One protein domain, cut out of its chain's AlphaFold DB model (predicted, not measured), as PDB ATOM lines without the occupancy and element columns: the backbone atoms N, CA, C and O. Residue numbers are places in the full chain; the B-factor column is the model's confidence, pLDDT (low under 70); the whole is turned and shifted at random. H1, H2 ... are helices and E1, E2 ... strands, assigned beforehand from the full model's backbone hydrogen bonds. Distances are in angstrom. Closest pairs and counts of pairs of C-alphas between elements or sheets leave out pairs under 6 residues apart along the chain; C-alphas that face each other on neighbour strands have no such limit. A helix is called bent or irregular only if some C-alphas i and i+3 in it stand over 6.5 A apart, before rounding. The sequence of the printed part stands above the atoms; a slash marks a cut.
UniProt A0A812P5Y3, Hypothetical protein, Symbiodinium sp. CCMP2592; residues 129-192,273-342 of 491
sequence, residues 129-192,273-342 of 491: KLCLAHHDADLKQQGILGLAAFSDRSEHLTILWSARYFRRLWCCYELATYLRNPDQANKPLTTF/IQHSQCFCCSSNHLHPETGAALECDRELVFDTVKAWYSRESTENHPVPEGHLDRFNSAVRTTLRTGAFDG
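What this domain is: This is residues 129 to 192 and 273 to 342 of the 491 residues of the protein "Hypothetical protein" of Symbiodinium sp. CCMP2592 (UniProt A0A812P5Y3). H2 makes the middle, with H1 and H4 beside it running the same way; H5 crosses about perpendicular to H2 and H4, reaching from the last part of H4 to a small sheet of E1 and E2. The printed part has 134 residues, with five named helices and two named strands in the order H1, E1, H2, E2, H3, H4, H5. The sheet, E1 next to E2, is parallel and the class is mostly helix. The whole is compact, with a radius of gyration of the C-alphas of 15.7 A and spans of 43 by 40 by 27 A.

Where its parts are: Find C-alpha 137 at (-8.176, -55.802, 14.566); there H1, residues 137 to 153, begins, 24.4 A long with a kink of 39 degrees near residue 146. It is irregular, only just: C-alphas 145 and 148 are 6.9 A apart. Next come E1, residues 157 to 161, H2, residues 169 to 179, 15.1 A, and E2, residues 189 to 192. After the cut look for H3, residues 279 to 282, and H4, residues 297 to 312, 24.3 A. H5, residues 322 to 342, runs 28.9 A to C-alpha 342 at (-8.462, -24.555, 33.170).

How they stand to each other: Begin at H2, the hub. H1 touches it with residues 147 to 152 alone, closest at the C-alphas of Ser 151 and Tyr 178, 5.6 A, at a shallow tilt of 33 degrees, only just short of steep. H4 and H2 only just touch, with 3 pairs of C-alphas within 8 A, the closest Tyr 173 and Val 301 at 6.8 A. H5 touches H2 at 77 degrees, about perpendicular, closest at the C-alphas of Ala 176 and Phe 327, 7.1 A. E1, H2 and E2 form a strand-helix-strand unit, two parallel neighbour strands with a helix between, with a right-handed crossover; N 159 and O 190 are 2.8 A apart, within hydrogen-bond range. H3 is close to H4 but not clearly touching, the C-alphas of Cys 280 and Asp 297 being 6.6 A apart. Every O i to N i+4 pair is within range in H2 and H5; H1 has 11 of 13 and H4 10 of 12, and H3 is too short for such a pair.

The domain as a whole: The two C-alphas farthest apart, Glu 289 and Asn 316, are 48.0 A apart. Residues 193 to 272 are cut out, with 21.3 A between C-alphas 192 and 273. The link from H3 to H4 is long. Residues 312 to 315, 317 to 318 and 342 have pLDDT under 70.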
ATOM      1  N   LYS A 129     -14.705 -44.381  20.735       86.44
ATOM      2  CA  LYS A 129     -15.607 -45.522  20.842       86.44
ATOM      3  C   LYS A 129     -16.559 -45.694  19.652       86.44
ATOM      4  O   LYS A 129     -17.094 -46.775  19.427       86.44
ATOM      5  N   LEU A 130     -16.837 -44.605  18.937       90.25
ATOM      6  CA  LEU A 130     -17.750 -44.587  17.791       90.25
ATOM      7  C   LEU A 130     -17.008 -44.498  16.457       90.25
ATOM      8  O   LEU A 130     -17.542 -44.916  15.434       90.25
ATOM      9  N   CYS A 131     -15.813 -43.910  16.456       91.06
ATOM     10  CA  CYS A 131     -15.053 -43.630  15.244       91.06
ATOM     11  C   CYS A 131     -14.011 -44.707  14.919       91.06
ATOM     12  O   CYS A 131     -13.572 -44.779  13.774       91.06
ATOM     13  N   LEU A 132     -13.613 -45.528  15.893       89.69
ATOM     14  CA  LEU A 132     -12.675 -46.630  15.698       89.69
ATOM     15  C   LEU A 132     -13.434 -47.956  15.592       89.69
ATOM     16  O   LEU A 132     -14.324 -48.253  16.389       89.69
ATOM     17  N   ALA A 133     -13.080 -48.773  14.601       90.56
ATOM     18  CA  ALA A 133     -13.629 -50.116  14.483       90.56
ATOM     19  C   ALA A 133     -13.115 -50.971  15.651       90.56
ATOM     20  O   ALA A 133     -11.921 -51.218  15.767       90.56
ATOM     21  N   HIS A 134     -14.012 -51.408  16.536       85.56
ATOM     22  CA  HIS A 134     -13.647 -52.256  17.680       85.56
ATOM     23  C   HIS A 134     -13.699 -53.758  17.384       85.56
ATOM     24  O   HIS A 134     -13.162 -54.538  18.161       85.56
ATOM     25  N   HIS A 135     -14.367 -54.156  16.300       87.38
ATOM     26  CA  HIS A 135     -14.617 -55.558  15.948       87.38
ATOM     27  C   HIS A 135     -13.588 -56.143  14.970       87.38
ATOM     28  O   HIS A 135     -13.530 -57.357  14.815       87.38
ATOM     29  N   ASP A 136     -12.790 -55.296  14.321       91.19
ATOM     30  CA  ASP A 136     -11.798 -55.677  13.317       91.19
ATOM     31  C   ASP A 136     -10.426 -55.180  13.786       91.19
ATOM     32  O   ASP A 136     -10.244 -53.980  14.009       91.19
ATOM     33  N   ALA A 137      -9.489 -56.105  14.003       85.56
ATOM     34  CA  ALA A 137      -8.176 -55.802  14.566       85.56
ATOM     35  C   ALA A 137      -7.332 -54.920  13.634       85.56
ATOM     36  O   ALA A 137      -6.716 -53.959  14.102       85.56
ATOM     37  N   ASP A 138      -7.380 -55.173  12.324       90.81
ATOM     38  CA  ASP A 138      -6.619 -54.420  11.327       90.81
ATOM     39  C   ASP A 138      -7.161 -52.991  11.210       90.81
ATOM     40  O   ASP A 138      -6.403 -52.017  11.224       90.81
ATOM     41  N   LEU A 139      -8.489 -52.832  11.157       92.69
ATOM     42  CA  LEU A 139      -9.118 -51.508  11.133       92.69
ATOM     43  C   LEU A 139      -8.939 -50.761  12.458       92.69
ATOM     44  O   LEU A 139      -8.771 -49.538  12.444       92.69
ATOM     45  N   LYS A 140      -8.931 -51.466  13.598       87.25
ATOM     46  CA  LYS A 140      -8.588 -50.881  14.900       87.25
ATOM     47  C   LYS A 140      -7.167 -50.329  14.853       87.25
ATOM     48  O   LYS A 140      -6.968 -49.159  15.176       87.25
ATOM     49  N   GLN A 141      -6.197 -51.128  14.407       87.25
ATOM     50  CA  GLN A 141      -4.796 -50.726  14.295       87.25
ATOM     51  C   GLN A 141      -4.627 -49.529  13.351       87.25
ATOM     52  O   GLN A 141      -3.987 -48.542  13.716       87.25
ATOM     53  N   GLN A 142      -5.254 -49.559  12.172       90.56
ATOM     54  CA  GLN A 142      -5.248 -48.431  11.233       90.56
ATOM     55  C   GLN A 142      -5.872 -47.173  11.845       90.56
ATOM     56  O   GLN A 142      -5.333 -46.075  11.693       90.56
ATOM     57  N   GLY A 143      -6.980 -47.323  12.570       88.81
ATOM     58  CA  GLY A 143      -7.633 -46.228  13.274       88.81
ATOM     59  C   GLY A 143      -6.757 -45.629  14.379       88.81
ATOM     60  O   GLY A 143      -6.679 -44.407  14.500       88.81
ATOM     61  N   ILE A 144      -6.034 -46.469  15.125       85.75
ATOM     62  CA  ILE A 144      -5.061 -46.050  16.145       85.75
ATOM     63  C   ILE A 144      -3.922 -45.256  15.502       85.75
ATOM     64  O   ILE A 144      -3.632 -44.140  15.928       85.75
ATOM     65  N   LEU A 145      -3.321 -45.785  14.434       86.75
ATOM     66  CA  LEU A 145      -2.261 -45.098  13.690       86.75
ATOM     67  C   LEU A 145      -2.760 -43.779  13.069       86.75
ATOM     68  O   LEU A 145      -2.005 -42.810  12.956       86.75
ATOM     69  N   GLY A 146      -4.045 -43.720  12.710       90.69
ATOM     70  CA  GLY A 146      -4.724 -42.535  12.191       90.69
ATOM     71  C   GLY A 146      -5.121 -41.499  13.247       90.69
ATOM     72  O   GLY A 146      -5.433 -40.363  12.879       90.69
ATOM     73  N   LEU A 147      -5.081 -41.827  14.545       90.19
ATOM     74  CA  LEU A 147      -5.553 -40.947  15.623       90.19
ATOM     75  C   LEU A 147      -4.819 -39.598  15.638       90.19
ATOM     76  O   LEU A 147      -5.428 -38.548  15.860       90.19
ATOM     77  N   ALA A 148      -3.527 -39.608  15.300       88.94
ATOM     78  CA  ALA A 148      -2.728 -38.397  15.149       88.94
ATOM     79  C   ALA A 148      -3.291 -37.419  14.123       88.94
ATOM     80  O   ALA A 148      -3.344 -36.220  14.391       88.94
ATOM     81  N   ALA A 149      -3.798 -37.913  12.995       91.19
ATOM     82  CA  ALA A 149      -4.393 -37.055  11.981       91.19
ATOM     83  C   ALA A 149      -5.685 -36.383  12.481       91.19
ATOM     84  O   ALA A 149      -5.926 -35.212  12.177       91.19
ATOM     85  N   PHE A 150      -6.499 -37.091  13.272       90.94
ATOM     86  CA  PHE A 150      -7.711 -36.523  13.871       90.94
ATOM     87  C   PHE A 150      -7.381 -35.459  14.913       90.94
ATOM     88  O   PHE A 150      -7.952 -34.367  14.872       90.94
ATOM     89  N   SER A 151      -6.428 -35.738  15.802       90.56
ATOM     90  CA  SER A 151      -5.951 -34.763  16.784       90.56
ATOM     91  C   SER A 151      -5.383 -33.515  16.101       90.56
ATOM     92  O   SER A 151      -5.753 -32.388  16.438       90.56
ATOM     93  N   ASP A 152      -4.583 -33.703  15.045       90.19
ATOM     94  CA  ASP A 152      -3.980 -32.602  14.295       90.19
ATOM     95  C   ASP A 152      -5.031 -31.680  13.656       90.19
ATOM     96  O   ASP A 152      -4.864 -30.454  13.620       90.19
ATOM     97  N   ARG A 153      -6.152 -32.253  13.206       91.81
ATOM     98  CA  ARG A 153      -7.283 -31.521  12.615       91.81
ATOM     99  C   ARG A 153      -8.298 -31.000  13.629       91.81
ATOM    100  O   ARG A 153      -9.110 -30.158  13.256       91.81
ATOM    101  N   SER A 154      -8.251 -31.463  14.872       92.44
ATOM    102  CA  SER A 154      -9.175 -31.025  15.916       92.44
ATOM    103  C   SER A 154      -8.848 -29.599  16.353       92.44
ATOM    104  O   SER A 154      -7.690 -29.259  16.595       92.44
ATOM    105  N   GLU A 155      -9.867 -28.745  16.434       91.69
ATOM    106  CA  GLU A 155      -9.726 -27.353  16.889       91.69
ATOM    107  C   GLU A 155      -9.594 -27.259  18.417       91.69
ATOM    108  O   GLU A 155      -8.937 -26.359  18.937       91.69
ATOM    109  N   HIS A 156     -10.210 -28.208  19.127       90.69
ATOM    110  CA  HIS A 156     -10.328 -28.241  20.580       90.69
ATOM    111  C   HIS A 156     -10.209 -29.687  21.077       90.69
ATOM    112  O   HIS A 156     -10.845 -30.573  20.503       90.69
ATOM    113  N   LEU A 157      -9.482 -29.916  22.176       91.69
ATOM    114  CA  LEU A 157      -9.540 -31.174  22.929       91.69
ATOM    115  C   LEU A 157     -10.313 -30.954  24.234       91.69
ATOM    116  O   LEU A 157      -9.967 -30.090  25.041       91.69
ATOM    117  N   THR A 158     -11.374 -31.739  24.427       91.44
ATOM    118  CA  THR A 158     -12.180 -31.729  25.652       91.44
ATOM    119  C   THR A 158     -11.929 -33.004  26.446       91.44
ATOM    120  O   THR A 158     -12.329 -34.084  26.025       91.44
ATOM    121  N   ILE A 159     -11.289 -32.874  27.605       90.69
ATOM    122  CA  ILE A 159     -11.013 -33.977  28.523       90.69
ATOM    123  C   ILE A 159     -12.170 -34.099  29.509       90.69
ATOM    124  O   ILE A 159     -12.375 -33.220  30.348       90.69
ATOM    125  N   LEU A 160     -12.890 -35.216  29.446       91.19
ATOM    126  CA  LEU A 160     -13.826 -35.620  30.493       91.19
ATOM    127  C   LEU A 160     -13.033 -36.277  31.625       91.19
ATOM    128  O   LEU A 160     -12.728 -37.472  31.608       91.19
ATOM    129  N   TRP A 161     -12.623 -35.450  32.573       89.56
ATOM    130  CA  TRP A 161     -11.689 -35.815  33.615       89.56
ATOM    131  C   TRP A 161     -12.370 -36.584  34.755       89.56
ATOM    132  O   TRP A 161     -13.473 -36.254  35.180       89.56
ATOM    133  N   SER A 162     -11.666 -37.594  35.261       91.06
ATOM    134  CA  SER A 162     -11.942 -38.291  36.521       91.06
ATOM    135  C   SER A 162     -10.610 -38.747  37.120       91.06
ATOM    136  O   SER A 162      -9.605 -38.830  36.403       91.06
ATOM    137  N   ALA A 163     -10.596 -39.160  38.389       88.25
ATOM    138  CA  ALA A 163      -9.398 -39.724  39.029       88.25
ATOM    139  C   ALA A 163      -8.813 -40.949  38.283       88.25
ATOM    140  O   ALA A 163      -7.643 -41.299  38.445       88.25
ATOM    141  N   ARG A 164      -9.613 -41.612  37.434       92.69
ATOM    142  CA  ARG A 164      -9.194 -42.772  36.633       92.69
ATOM    143  C   ARG A 164      -8.648 -42.402  35.255       92.69
ATOM    144  O   ARG A 164      -8.050 -43.266  34.622       92.69
ATOM    145  N   TYR A 165      -8.839 -41.167  34.786       92.94
ATOM    146  CA  TYR A 165      -8.492 -40.755  33.420       92.94
ATOM    147  C   TYR A 165      -7.014 -41.024  33.099       92.94
ATOM    148  O   TYR A 165      -6.706 -41.769  32.174       92.94
ATOM    149  N   PHE A 166      -6.101 -40.532  33.941       90.56
ATOM    150  CA  PHE A 166      -4.649 -40.695  33.759       90.56
ATOM    151  C   PHE A 166      -4.130 -42.109  34.025       90.56
ATOM    152  O   PHE A 166      -2.968 -42.410  33.760       90.56
ATOM    153  N   ARG A 167      -4.992 -42.998  34.526       93.81
ATOM    154  CA  ARG A 167      -4.678 -44.419  34.665       93.81
ATOM    155  C   ARG A 167      -5.036 -45.207  33.415       93.81
ATOM    156  O   ARG A 167      -4.764 -46.393  33.405       93.81
ATOM    157  N   ARG A 168      -5.656 -44.628  32.384       94.81
ATOM    158  CA  ARG A 168      -6.024 -45.356  31.159       94.81
ATOM    159  C   ARG A 168      -5.028 -45.040  30.051       94.81
ATOM    160  O   ARG A 168      -4.920 -43.887  29.648       94.81
ATOM    161  N   LEU A 169      -4.357 -46.067  29.529       94.44
ATOM    162  CA  LEU A 169      -3.345 -45.930  28.475       94.44
ATOM    163  C   LEU A 169      -3.865 -45.126  27.271       94.44
ATOM    164  O   LEU A 169      -3.208 -44.190  26.829       94.44
ATOM    165  N   TRP A 170      -5.071 -45.447  26.795       91.44
ATOM    166  CA  TRP A 170      -5.699 -44.784  25.648       91.44
ATOM    167  C   TRP A 170      -5.922 -43.281  25.858       91.44
ATOM    168  O   TRP A 170      -5.550 -42.480  25.008       91.44
ATOM    169  N   CYS A 171      -6.426 -42.884  27.027       93.19
ATOM    170  CA  CYS A 171      -6.630 -41.476  27.369       93.19
ATOM    171  C   CYS A 171      -5.301 -40.699  27.428       93.19
ATOM    172  O   CYS A 171      -5.221 -39.538  27.021       93.19
ATOM    173  N   CYS A 172      -4.240 -41.343  27.925       92.12
ATOM    174  CA  CYS A 172      -2.895 -40.769  27.951       92.12
ATOM    175  C   CYS A 172      -2.302 -40.645  26.546       92.12
ATOM    176  O   CYS A 172      -1.633 -39.660  26.254       92.12
ATOM    177  N   TYR A 173      -2.566 -41.620  25.676       90.81
ATOM    178  CA  TYR A 173      -2.134 -41.609  24.283       90.81
ATOM    179  C   TYR A 173      -2.829 -40.512  23.464       90.81
ATOM    180  O   TYR A 173      -2.159 -39.776  22.743       90.81
ATOM    181  N   GLU A 174      -4.143 -40.335  23.609       91.44
ATOM    182  CA  GLU A 174      -4.891 -39.226  22.988       91.44
ATOM    183  C   GLU A 174      -4.314 -37.872  23.390       91.44
ATOM    184  O   GLU A 174      -4.051 -37.007  22.552       91.44
ATOM    185  N   LEU A 175      -4.046 -37.717  24.685       89.81
ATOM    186  CA  LEU A 175      -3.402 -36.524  25.196       89.81
ATOM    187  C   LEU A 175      -1.993 -36.347  24.612       89.81
ATOM    188  O   LEU A 175      -1.654 -35.247  24.188       89.81
ATOM    189  N   ALA A 176      -1.187 -37.410  24.550       87.88
ATOM    190  CA  ALA A 176       0.143 -37.378  23.939       87.88
ATOM    191  C   ALA A 176       0.104 -36.881  22.506       87.88
ATOM    192  O   ALA A 176       0.879 -36.020  22.099       87.88
ATOM    193  N   THR A 177      -0.847 -37.423  21.763       89.69
ATOM    194  CA  THR A 177      -1.075 -37.110  20.367       89.69
ATOM    195  C   THR A 177      -1.386 -35.626  20.183       89.69
ATOM    196  O   THR A 177      -0.838 -34.987  19.286       89.69
ATOM    197  N   TYR A 178      -2.212 -35.066  21.067       90.25
ATOM    198  CA  TYR A 178      -2.573 -33.651  21.055       90.25
ATOM    199  C   TYR A 178      -1.419 -32.733  21.473       90.25
ATOM    200  O   TYR A 178      -1.210 -31.685  20.867       90.25
ATOM    201  N   LEU A 179      -0.634 -33.140  22.473       86.50
ATOM    202  CA  LEU A 179       0.486 -32.353  22.998       86.50
ATOM    203  C   LEU A 179       1.757 -32.428  22.144       86.50
ATOM    204  O   LEU A 179       2.624 -31.568  22.275       86.50
ATOM    205  N   ARG A 180       1.883 -33.432  21.269       87.69
ATOM    206  CA  ARG A 180       3.064 -33.654  20.417       87.69
ATOM    207  C   ARG A 180       3.422 -32.440  19.565       87.69
ATOM    208  O   ARG A 180       4.591 -32.207  19.288       87.69
ATOM    209  N   ASN A 181       2.419 -31.738  19.050       86.56
ATOM    210  CA  ASN A 181       2.648 -30.689  18.073       86.56
ATOM    211  C   ASN A 181       2.769 -29.328  18.787       86.56
ATOM    212  O   ASN A 181       1.786 -28.877  19.376       86.56
ATOM    213  N   PRO A 182       3.923 -28.640  18.720       80.06
ATOM    214  CA  PRO A 182       4.113 -27.358  19.399       80.06
ATOM    215  C   PRO A 182       3.163 -26.268  18.885       80.06
ATOM    216  O   PRO A 182       2.716 -25.436  19.675       80.06
ATOM    217  N   ASP A 183       2.742 -26.319  17.614       82.50
ATOM    218  CA  ASP A 183       1.713 -25.410  17.085       82.50
ATOM    219  C   ASP A 183       0.353 -25.625  17.775       82.50
ATOM    220  O   ASP A 183      -0.498 -24.733  17.811       82.50
ATOM    221  N   GLN A 184       0.147 -26.814  18.350       75.44
ATOM    222  CA  GLN A 184      -1.050 -27.193  19.097       75.44
ATOM    223  C   GLN A 184      -0.947 -26.922  20.590       75.44
ATOM    224  O   GLN A 184      -1.981 -26.933  21.251       75.44
ATOM    225  N   ALA A 185       0.233 -26.588  21.119       71.56
ATOM    226  CA  ALA A 185       0.366 -26.160  22.511       71.56
ATOM    227  C   ALA A 185      -0.497 -24.917  22.815       71.56
ATOM    228  O   ALA A 185      -0.931 -24.721  23.945       71.56
ATOM    229  N   ASN A 186      -0.805 -24.120  21.785       79.81
ATOM    230  CA  ASN A 186      -1.711 -22.973  21.870       79.81
ATOM    231  C   ASN A 186      -3.189 -23.328  21.637       79.81
ATOM    232  O   ASN A 186      -4.056 -22.468  21.820       79.81
ATOM    233  N   LYS A 187      -3.509 -24.550  21.188       86.62
ATOM    234  CA  LYS A 187      -4.903 -24.939  20.989       86.62
ATOM    235  C   LYS A 187      -5.570 -25.138  22.356       86.62
ATOM    236  O   LYS A 187      -5.015 -25.795  23.235       86.62
ATOM    237  N   PRO A 188      -6.795 -24.635  22.532       86.44
ATOM    238  CA  PRO A 188      -7.516 -24.716  23.796       86.44
ATOM    239  C   PRO A 188      -7.763 -26.168  24.229       86.44
ATOM    240  O   PRO A 188      -8.495 -26.919  23.579       86.44
ATOM    241  N   LEU A 189      -7.184 -26.527  25.371       87.19
ATOM    242  CA  LEU A 189      -7.461 -27.753  26.108       87.19
ATOM    243  C   LEU A 189      -8.491 -27.441  27.196       87.19
ATOM    244  O   LEU A 189      -8.235 -26.609  28.062       87.19
ATOM    245  N   THR A 190      -9.659 -28.081  27.160       85.88
ATOM    246  CA  THR A 190     -10.697 -27.878  28.187       85.88
ATOM    247  C   THR A 190     -10.898 -29.148  28.994       85.88
ATOM    248  O   THR A 190     -11.094 -30.216  28.422       85.88
ATOM    249  N   THR A 191     -10.887 -29.043  30.317       85.88
ATOM    250  CA  THR A 191     -11.171 -30.154  31.231       85.88
ATOM    251  C   THR A 191     -12.569 -30.001  31.831       85.88
ATOM    252  O   THR A 191     -12.979 -28.910  32.221       85.88
ATOM    253  N   PHE A 192     -13.323 -31.097  31.906       86.69
ATOM    254  CA  PHE A 192     -14.625 -31.160  32.568       86.69
ATOM    255  C   PHE A 192     -14.670 -32.362  33.509       86.69
ATOM    256  O   PHE A 192     -14.506 -33.484  33.031       86.69
ATOM    257  N   ILE A 273       3.263 -42.840  31.967       95.19
ATOM    258  CA  ILE A 273       2.585 -43.681  30.970       95.19
ATOM    259  C   ILE A 273       2.901 -45.164  31.175       95.19
ATOM    260  O   ILE A 273       2.043 -46.017  30.930       95.19
ATOM    261  N   GLN A 274       4.079 -45.478  31.717       95.81
ATOM    262  CA  GLN A 274       4.494 -46.832  32.068       95.81
ATOM    263  C   GLN A 274       3.522 -47.477  33.064       95.81
ATOM    264  O   GLN A 274       3.167 -48.645  32.913       95.81
ATOM    265  N   HIS A 275       2.994 -46.702  34.013       96.19
ATOM    266  CA  HIS A 275       2.051 -47.187  35.027       96.19
ATOM    267  C   HIS A 275       0.576 -47.096  34.615       96.19
ATOM    268  O   HIS A 275      -0.305 -47.489  35.384       96.19
ATOM    269  N   SER A 276       0.273 -46.609  33.409       96.38
ATOM    270  CA  SER A 276      -1.102 -46.607  32.903       96.38
ATOM    271  C   SER A 276      -1.618 -48.037  32.700       96.38
ATOM    272  O   SER A 276      -0.855 -48.962  32.453       96.38
ATOM    273  N   GLN A 277      -2.919 -48.250  32.837       96.94
ATOM    274  CA  GLN A 277      -3.610 -49.528  32.695       96.94
ATOM    275  C   GLN A 277      -4.150 -49.678  31.266       96.94
ATOM    276  O   GLN A 277      -4.711 -48.742  30.687       96.94
ATOM    277  N   CYS A 278      -4.013 -50.885  30.721       95.56
ATOM    278  CA  CYS A 278      -4.515 -51.314  29.414       95.56
ATOM    279  C   CYS A 278      -5.421 -52.532  29.596       95.56
ATOM    280  O   CYS A 278      -5.087 -53.429  30.370       95.56
ATOM    281  N   PHE A 279      -6.538 -52.576  28.863       94.25
ATOM    282  CA  PHE A 279      -7.502 -53.680  28.936       94.25
ATOM    283  C   PHE A 279      -6.894 -55.021  28.502       94.25
ATOM    284  O   PHE A 279      -7.125 -56.036  29.158       94.25
ATOM    285  N   CYS A 280      -6.080 -55.016  27.437       94.88
ATOM    286  CA  CYS A 280      -5.379 -56.214  26.973       94.88
ATOM    287  C   CYS A 280      -4.492 -56.790  28.088       94.88
ATOM    288  O   CYS A 280      -4.593 -57.965  28.411       94.88
ATOM    289  N   CYS A 281      -3.718 -55.938  28.762       96.75
ATOM    290  CA  CYS A 281      -2.790 -56.336  29.815       96.75
ATOM    291  C   CYS A 281      -3.519 -56.847  31.066       96.75
ATOM    292  O   CYS A 281      -3.128 -57.854  31.644       96.75
ATOM    293  N   SER A 282      -4.607 -56.179  31.477       97.12
ATOM    294  CA  SER A 282      -5.410 -56.616  32.629       97.12
ATOM    295  C   SER A 282      -6.155 -57.928  32.388       97.12
ATOM    296  O   SER A 282      -6.572 -58.567  33.348       97.12
ATOM    297  N   SER A 283      -6.323 -58.318  31.124       96.81
ATOM    298  CA  SER A 283      -6.982 -59.563  30.719       96.81
ATOM    299  C   SER A 283      -5.974 -60.630  30.274       96.81
ATOM    300  O   SER A 283      -6.338 -61.549  29.551       96.81
ATOM    301  N   ASN A 284      -4.695 -60.506  30.663       97.38
ATOM    302  CA  ASN A 284      -3.605 -61.410  30.265       97.38
ATOM    303  C   ASN A 284      -3.513 -61.633  28.745       97.38
ATOM    304  O   ASN A 284      -3.215 -62.733  28.292       97.38
ATOM    305  N   HIS A 285      -3.795 -60.593  27.960       96.62
ATOM    306  CA  HIS A 285      -3.834 -60.639  26.498       96.62
ATOM    307  C   HIS A 285      -4.827 -61.661  25.932       96.62
ATOM    308  O   HIS A 285      -4.643 -62.163  24.828       96.62
ATOM    309  N   LEU A 286      -5.910 -61.941  26.660       96.62
ATOM    310  CA  LEU A 286      -7.008 -62.795  26.223       96.62
ATOM    311  C   LEU A 286      -8.333 -62.039  26.356       96.62
ATOM    312  O   LEU A 286      -8.586 -61.357  27.349       96.62
ATOM    313  N   HIS A 287      -9.194 -62.142  25.349       94.19
ATOM    314  CA  HIS A 287     -10.526 -61.553  25.400       94.19
ATOM    315  C   HIS A 287     -11.399 -62.332  26.402       94.19
ATOM    316  O   HIS A 287     -11.522 -63.549  26.263       94.19
ATOM    317  N   PRO A 288     -12.040 -61.674  27.388       95.44
ATOM    318  CA  PRO A 288     -12.691 -62.365  28.505       95.44
ATOM    319  C   PRO A 288     -13.880 -63.240  28.089       95.44
ATOM    320  O   PRO A 288     -14.161 -64.232  28.752       95.44
ATOM    321  N   GLU A 289     -14.569 -62.895  26.998       95.69
ATOM    322  CA  GLU A 289     -15.755 -63.635  26.540       95.69
ATOM    323  C   GLU A 289     -15.437 -64.693  25.478       95.69
ATOM    324  O   GLU A 289     -16.117 -65.709  25.398       95.69
ATOM    325  N   THR A 290     -14.415 -64.465  24.648       95.62
ATOM    326  CA  THR A 290     -14.138 -65.311  23.470       95.62
ATOM    327  C   THR A 290     -12.875 -66.146  23.628       95.62
ATOM    328  O   THR A 290     -12.659 -67.072  22.852       95.62
ATOM    329  N   GLY A 291     -12.011 -65.813  24.590       96.25
ATOM    330  CA  GLY A 291     -10.694 -66.425  24.754       96.25
ATOM    331  C   GLY A 291      -9.701 -66.099  23.634       96.25
ATOM    332  O   GLY A 291      -8.592 -66.624  23.644       96.25
ATOM    333  N   ALA A 292     -10.069 -65.248  22.669       94.19
ATOM    334  CA  ALA A 292      -9.188 -64.873  21.569       94.19
ATOM    335  C   ALA A 292      -7.976 -64.078  22.080       94.19
ATOM    336  O   ALA A 292      -8.111 -63.246  22.980       94.19
ATOM    337  N   ALA A 293      -6.802 -64.314  21.488       95.50
ATOM    338  CA  ALA A 293      -5.597 -63.554  21.801       95.50
ATOM    339  C   ALA A 293      -5.770 -62.075  21.415       95.50
ATOM    340  O   ALA A 293      -6.256 -61.756  20.331       95.50
ATOM    341  N   LEU A 294      -5.372 -61.179  22.317       92.44
ATOM    342  CA  LEU A 294      -5.403 -59.732  22.134       92.44
ATOM    343  C   LEU A 294      -3.987 -59.203  21.928       92.44
ATOM    344  O   LEU A 294      -3.110 -59.410  22.770       92.44
ATOM    345  N   GLU A 295      -3.794 -58.429  20.866       92.56
ATOM    346  CA  GLU A 295      -2.564 -57.667  20.682       92.56
ATOM    347  C   GLU A 295      -2.328 -56.694  21.846       92.56
ATOM    348  O   GLU A 295      -3.255 -56.188  22.496       92.56
ATOM    349  N   CYS A 296      -1.054 -56.449  22.145       94.19
ATOM    350  CA  CYS A 296      -0.667 -55.568  23.229       94.19
ATOM    351  C   CYS A 296      -0.814 -54.098  22.811       94.19
ATOM    352  O   CYS A 296       0.099 -53.504  22.243       94.19
ATOM    353  N   ASP A 297      -1.939 -53.474  23.178       92.31
ATOM    354  CA  ASP A 297      -2.171 -52.035  22.969       92.31
ATOM    355  C   ASP A 297      -1.017 -51.174  23.544       92.31
ATOM    356  O   ASP A 297      -0.709 -50.105  23.020       92.31
ATOM    357  N   ARG A 298      -0.356 -51.627  24.622       95.06
ATOM    358  CA  ARG A 298       0.772 -50.916  25.249       95.06
ATOM    359  C   ARG A 298       1.993 -50.840  24.350       95.06
ATOM    360  O   ARG A 298       2.573 -49.764  24.251       95.06
ATOM    361  N   GLU A 299       2.375 -51.948  23.727       94.38
ATOM    362  CA  GLU A 299       3.529 -51.988  22.826       94.38
ATOM    363  C   GLU A 299       3.303 -51.049  21.644       94.38
ATOM    364  O   GLU A 299       4.124 -50.169  21.396       94.38
ATOM    365  N   LEU A 300       2.120 -51.120  21.028       91.56
ATOM    366  CA  LEU A 300       1.738 -50.239  19.924       91.56
ATOM    367  C   LEU A 300       1.801 -48.750  20.307       91.56
ATOM    368  O   LEU A 300       2.336 -47.923  19.560       91.56
ATOM    369  N   VAL A 301       1.267 -48.391  21.480       92.50
ATOM    370  CA  VAL A 301       1.322 -47.013  21.988       92.50
ATOM    371  C   VAL A 301       2.765 -46.592  22.266       92.50
ATOM    372  O   VAL A 301       3.147 -45.480  21.903       92.50
ATOM    373  N   PHE A 302       3.582 -47.453  22.873       94.62
ATOM    374  CA  PHE A 302       4.972 -47.131  23.208       94.62
ATOM    375  C   PHE A 302       5.835 -46.958  21.965       94.62
ATOM    376  O   PHE A 302       6.568 -45.974  21.885       94.62
ATOM    377  N   ASP A 303       5.688 -47.820  20.962       92.88
ATOM    378  CA  ASP A 303       6.376 -47.681  19.678       92.88
ATOM    379  C   ASP A 303       5.996 -46.376  18.977       92.88
ATOM    380  O   ASP A 303       6.844 -45.678  18.411       92.88
ATOM    381  N   THR A 304       4.725 -45.993  19.080       91.31
ATOM    382  CA  THR A 304       4.244 -44.736  18.517       91.31
ATOM    383  C   THR A 304       4.818 -43.522  19.257       91.31
ATOM    384  O   THR A 304       5.315 -42.587  18.624       91.31
ATOM    385  N   VAL A 305       4.816 -43.536  20.594       91.50
ATOM    386  CA  VAL A 305       5.419 -42.476  21.422       91.50
ATOM    387  C   VAL A 305       6.927 -42.390  21.169       91.50
ATOM    388  O   VAL A 305       7.461 -41.292  21.013       91.50
ATOM    389  N   LYS A 306       7.612 -43.527  21.041       92.75
ATOM    390  CA  LYS A 306       9.024 -43.601  20.657       92.75
ATOM    391  C   LYS A 306       9.260 -42.915  19.318       92.75
ATOM    392  O   LYS A 306      10.084 -42.009  19.239       92.75
ATOM    393  N   ALA A 307       8.484 -43.252  18.291       91.44
ATOM    394  CA  ALA A 307       8.605 -42.624  16.977       91.44
ATOM    395  C   ALA A 307       8.437 -41.091  17.022       91.44
ATOM    396  O   ALA A 307       9.084 -40.380  16.251       91.44
ATOM    397  N   TRP A 308       7.596 -40.573  17.922       89.12
ATOM    398  CA  TRP A 308       7.361 -39.134  18.069       89.12
ATOM    399  C   TRP A 308       8.473 -38.419  18.836       89.12
ATOM    400  O   TRP A 308       8.969 -37.400  18.364       89.12
ATOM    401  N   TYR A 309       8.904 -38.964  19.974       88.12
ATOM    402  CA  TYR A 309       9.831 -38.284  20.887       88.12
ATOM    403  C   TYR A 309      11.312 -38.639  20.665       88.12
ATOM    404  O   TYR A 309      12.191 -37.964  21.207       88.12
ATOM    405  N   SER A 310      11.627 -39.651  19.845       88.88
ATOM    406  CA  SER A 310      13.015 -39.989  19.483       88.88
ATOM    407  C   SER A 310      13.659 -39.002  18.506       88.88
ATOM    408  O   SER A 310      14.881 -38.918  18.460       88.88
ATOM    409  N   ARG A 311      12.879 -38.239  17.725       78.38
ATOM    410  CA  ARG A 311      13.431 -37.314  16.714       78.38
ATOM    411  C   ARG A 311      14.070 -36.049  17.295       78.38
ATOM    412  O   ARG A 311      14.819 -35.386  16.588       78.38
ATOM    413  N   GLU A 312      13.801 -35.727  18.556       66.88
ATOM    414  CA  GLU A 312      14.240 -34.470  19.175       66.88
ATOM    415  C   GLU A 312      15.538 -34.589  19.995       66.88
ATOM    416  O   GLU A 312      16.033 -33.586  20.495       66.88
ATOM    417  N   SER A 313      16.132 -35.781  20.173       65.00
ATOM    418  CA  SER A 313      17.441 -35.894  20.847       65.00
ATOM    419  C   SER A 313      18.597 -35.739  19.856       65.00
ATOM    420  O   SER A 313      18.964 -36.694  19.179       65.00
ATOM    421  N   THR A 314      19.230 -34.568  19.815       67.38
ATOM    422  CA  THR A 314      20.560 -34.396  19.194       67.38
ATOM    423  C   THR A 314      21.709 -34.850  20.103       67.38
ATOM    424  O   THR A 314      22.870 -34.756  19.720       67.38
ATOM    425  N   GLU A 315      21.417 -35.316  21.319       69.06
ATOM    426  CA  GLU A 315      22.430 -35.745  22.284       69.06
ATOM    427  C   GLU A 315      22.875 -37.193  22.024       69.06
ATOM    428  O   GLU A 315      22.066 -38.116  21.994       69.06
ATOM    429  N   ASN A 316      24.190 -37.384  21.865       71.31
ATOM    430  CA  ASN A 316      24.854 -38.631  21.452       71.31
ATOM    431  C   ASN A 316      24.821 -39.783  22.483       71.31
ATOM    432  O   ASN A 316      25.556 -40.759  22.330       71.31
ATOM    433  N   HIS A 317      23.989 -39.705  23.523       66.19
ATOM    434  CA  HIS A 317      23.872 -40.758  24.532       66.19
ATOM    435  C   HIS A 317      22.480 -41.405  24.486       66.19
ATOM    436  O   HIS A 317      21.508 -40.813  24.959       66.19
ATOM    437  N   PRO A 318      22.356 -42.622  23.921       66.25
ATOM    438  CA  PRO A 318      21.089 -43.334  23.864       66.25
ATOM    439  C   PRO A 318      20.712 -43.837  25.262       66.25
ATOM    440  O   PRO A 318      21.184 -44.879  25.712       66.25
ATOM    441  N   VAL A 319      19.840 -43.103  25.951       73.94
ATOM    442  CA  VAL A 319      19.127 -43.621  27.125       73.94
ATOM    443  C   VAL A 319      17.947 -44.461  26.612       73.94
ATOM    444  O   VAL A 319      17.084 -43.896  25.932       73.94
ATOM    445  N   PRO A 320      17.876 -45.779  26.902       72.50
ATOM    446  CA  PRO A 320      16.899 -46.699  26.301       72.50
ATOM    447  C   PRO A 320      15.430 -46.247  26.392       72.50
ATOM    448  O   PRO A 320      14.656 -46.484  25.464       72.50
ATOM    449  N   GLU A 321      15.053 -45.529  27.456       78.94
ATOM    450  CA  GLU A 321      13.672 -45.086  27.713       78.94
ATOM    451  C   GLU A 321      13.481 -43.562  27.728       78.94
ATOM    452  O   GLU A 321      12.402 -43.070  28.061       78.94
ATOM    453  N   GLY A 322      14.475 -42.783  27.283       88.50
ATOM    454  CA  GLY A 322      14.415 -41.317  27.372       88.50
ATOM    455  C   GLY A 322      13.215 -40.678  26.650       88.50
ATOM    456  O   GLY A 322      12.805 -39.571  26.989       88.50
ATOM    457  N   HIS A 323      12.613 -41.371  25.678       90.69
ATOM    458  CA  HIS A 323      11.418 -40.913  24.964       90.69
ATOM    459  C   HIS A 323      10.147 -40.940  25.835       90.69
ATOM    460  O   HIS A 323       9.343 -40.011  25.756       90.69
ATOM    461  N   LEU A 324       9.980 -41.955  26.695       93.56
ATOM    462  CA  LEU A 324       8.834 -42.044  27.605       93.56
ATOM    463  C   LEU A 324       8.934 -40.992  28.711       93.56
ATOM    464  O   LEU A 324       7.935 -40.365  29.056       93.56
ATOM    465  N   ASP A 325      10.140 -40.727  29.214       93.56
ATOM    466  CA  ASP A 325      10.362 -39.694  30.230       93.56
ATOM    467  C   ASP A 325      10.108 -38.284  29.696       93.56
ATOM    468  O   ASP A 325       9.495 -37.460  30.380       93.56
ATOM    469  N   ARG A 326      10.503 -38.009  28.448       90.75
ATOM    470  CA  ARG A 326      10.159 -36.754  27.759       90.75
ATOM    471  C   ARG A 326       8.659 -36.599  27.602       90.75
ATOM    472  O   ARG A 326       8.133 -35.528  27.894       90.75
ATOM    473  N   PHE A 327       7.972 -37.666  27.201       91.12
ATOM    474  CA  PHE A 327       6.519 -37.664  27.122       91.12
ATOM    475  C   PHE A 327       5.877 -37.382  28.491       91.12
ATOM    476  O   PHE A 327       5.059 -36.470  28.618       91.12
ATOM    477  N   ASN A 328       6.291 -38.103  29.536       94.06
ATOM    478  CA  ASN A 328       5.804 -37.897  30.900       94.06
ATOM    479  C   ASN A 328       6.045 -36.455  31.368       94.06
ATOM    480  O   ASN A 328       5.154 -35.840  31.952       94.06
ATOM    481  N   SER A 329       7.220 -35.894  31.073       92.19
ATOM    482  CA  SER A 329       7.562 -34.500  31.370       92.19
ATOM    483  C   SER A 329       6.676 -33.509  30.607       92.19
ATOM    484  O   SER A 329       6.160 -32.563  31.204       92.19
ATOM    485  N   ALA A 330       6.418 -33.747  29.318       89.19
ATOM    486  CA  ALA A 330       5.514 -32.927  28.512       89.19
ATOM    487  C   ALA A 330       4.087 -32.938  29.084       89.19
ATOM    488  O   ALA A 330       3.493 -31.883  29.282       89.19
ATOM    489  N   VAL A 331       3.556 -34.104  29.463       89.38
ATOM    490  CA  VAL A 331       2.240 -34.195  30.118       89.38
ATOM    491  C   VAL A 331       2.233 -33.449  31.449       89.38
ATOM    492  O   VAL A 331       1.358 -32.617  31.678       89.38
ATOM    493  N   ARG A 332       3.223 -33.704  32.311       91.62
ATOM    494  CA  ARG A 332       3.365 -33.058  33.626       91.62
ATOM    495  C   ARG A 332       3.424 -31.542  33.522       91.62
ATOM    496  O   ARG A 332       2.856 -30.860  34.364       91.62
ATOM    497  N   THR A 333       4.119 -31.011  32.523       87.88
ATOM    498  CA  THR A 333       4.304 -29.566  32.353       87.88
ATOM    499  C   THR A 333       3.106 -28.926  31.661       87.88
ATOM    500  O   THR A 333       2.527 -27.993  32.217       87.88
ATOM    501  N   THR A 334       2.674 -29.448  30.512       83.94
ATOM    502  CA  THR A 334       1.599 -28.842  29.716       83.94
ATOM    503  C   THR A 334       0.220 -29.023  30.335       83.94
ATOM    504  O   THR A 334      -0.581 -28.091  30.306       83.94
ATOM    505  N   LEU A 335      -0.085 -30.176  30.943       83.19
ATOM    506  CA  LEU A 335      -1.332 -30.287  31.702       83.19
ATOM    507  C   LEU A 335      -1.284 -29.440  32.958       83.19
ATOM    508  O   LEU A 335      -2.305 -28.901  33.347       83.19
ATOM    509  N   ARG A 336      -0.137 -29.308  33.624       83.75
ATOM    510  CA  ARG A 336      -0.095 -28.461  34.813       83.75
ATOM    511  C   ARG A 336      -0.413 -27.012  34.450       83.75
ATOM    512  O   ARG A 336      -1.208 -26.391  35.135       83.75
ATOM    513  N   THR A 337       0.133 -26.483  33.362       81.00
ATOM    514  CA  THR A 337      -0.210 -25.123  32.931       81.00
ATOM    515  C   THR A 337      -1.648 -25.052  32.407       81.00
ATOM    516  O   THR A 337      -2.480 -24.364  32.985       81.00
ATOM    517  N   GLY A 338      -1.998 -25.843  31.391       75.50
ATOM    518  CA  GLY A 338      -3.313 -25.757  30.746       75.50
ATOM    519  C   GLY A 338      -4.475 -26.271  31.600       75.50
ATOM    520  O   GLY A 338      -5.550 -25.673  31.621       75.50
ATOM    521  N   ALA A 339      -4.282 -27.375  32.322       70.56
ATOM    522  CA  ALA A 339      -5.328 -27.975  33.138       70.56
ATOM    523  C   ALA A 339      -5.489 -27.300  34.497       70.56
ATOM    524  O   ALA A 339      -6.616 -27.311  34.953       70.56
ATOM    525  N   PHE A 340      -4.483 -26.704  35.155       71.38
ATOM    526  CA  PHE A 340      -4.759 -25.985  36.418       71.38
ATOM    527  C   PHE A 340      -5.368 -24.612  36.192       71.38
ATOM    528  O   PHE A 340      -6.339 -24.280  36.877       71.38
ATOM    529  N   ASP A 341      -4.902 -23.883  35.178       71.25
ATOM    530  CA  ASP A 341      -5.549 -22.638  34.761       71.25
ATOM    531  C   ASP A 341      -6.989 -22.929  34.311       71.25
ATOM    532  O   ASP A 341      -7.939 -22.241  34.694       71.25
ATOM    533  N   GLY A 342      -7.167 -24.034  33.577       66.12
ATOM    534  CA  GLY A 342      -8.462 -24.555  33.170       66.12
ATOM    535  C   GLY A 342      -9.320 -25.038  34.335       66.12
ATOM    536  O   GLY A 342     -10.486 -24.690  34.377       66.12
TER     537      GLY A 342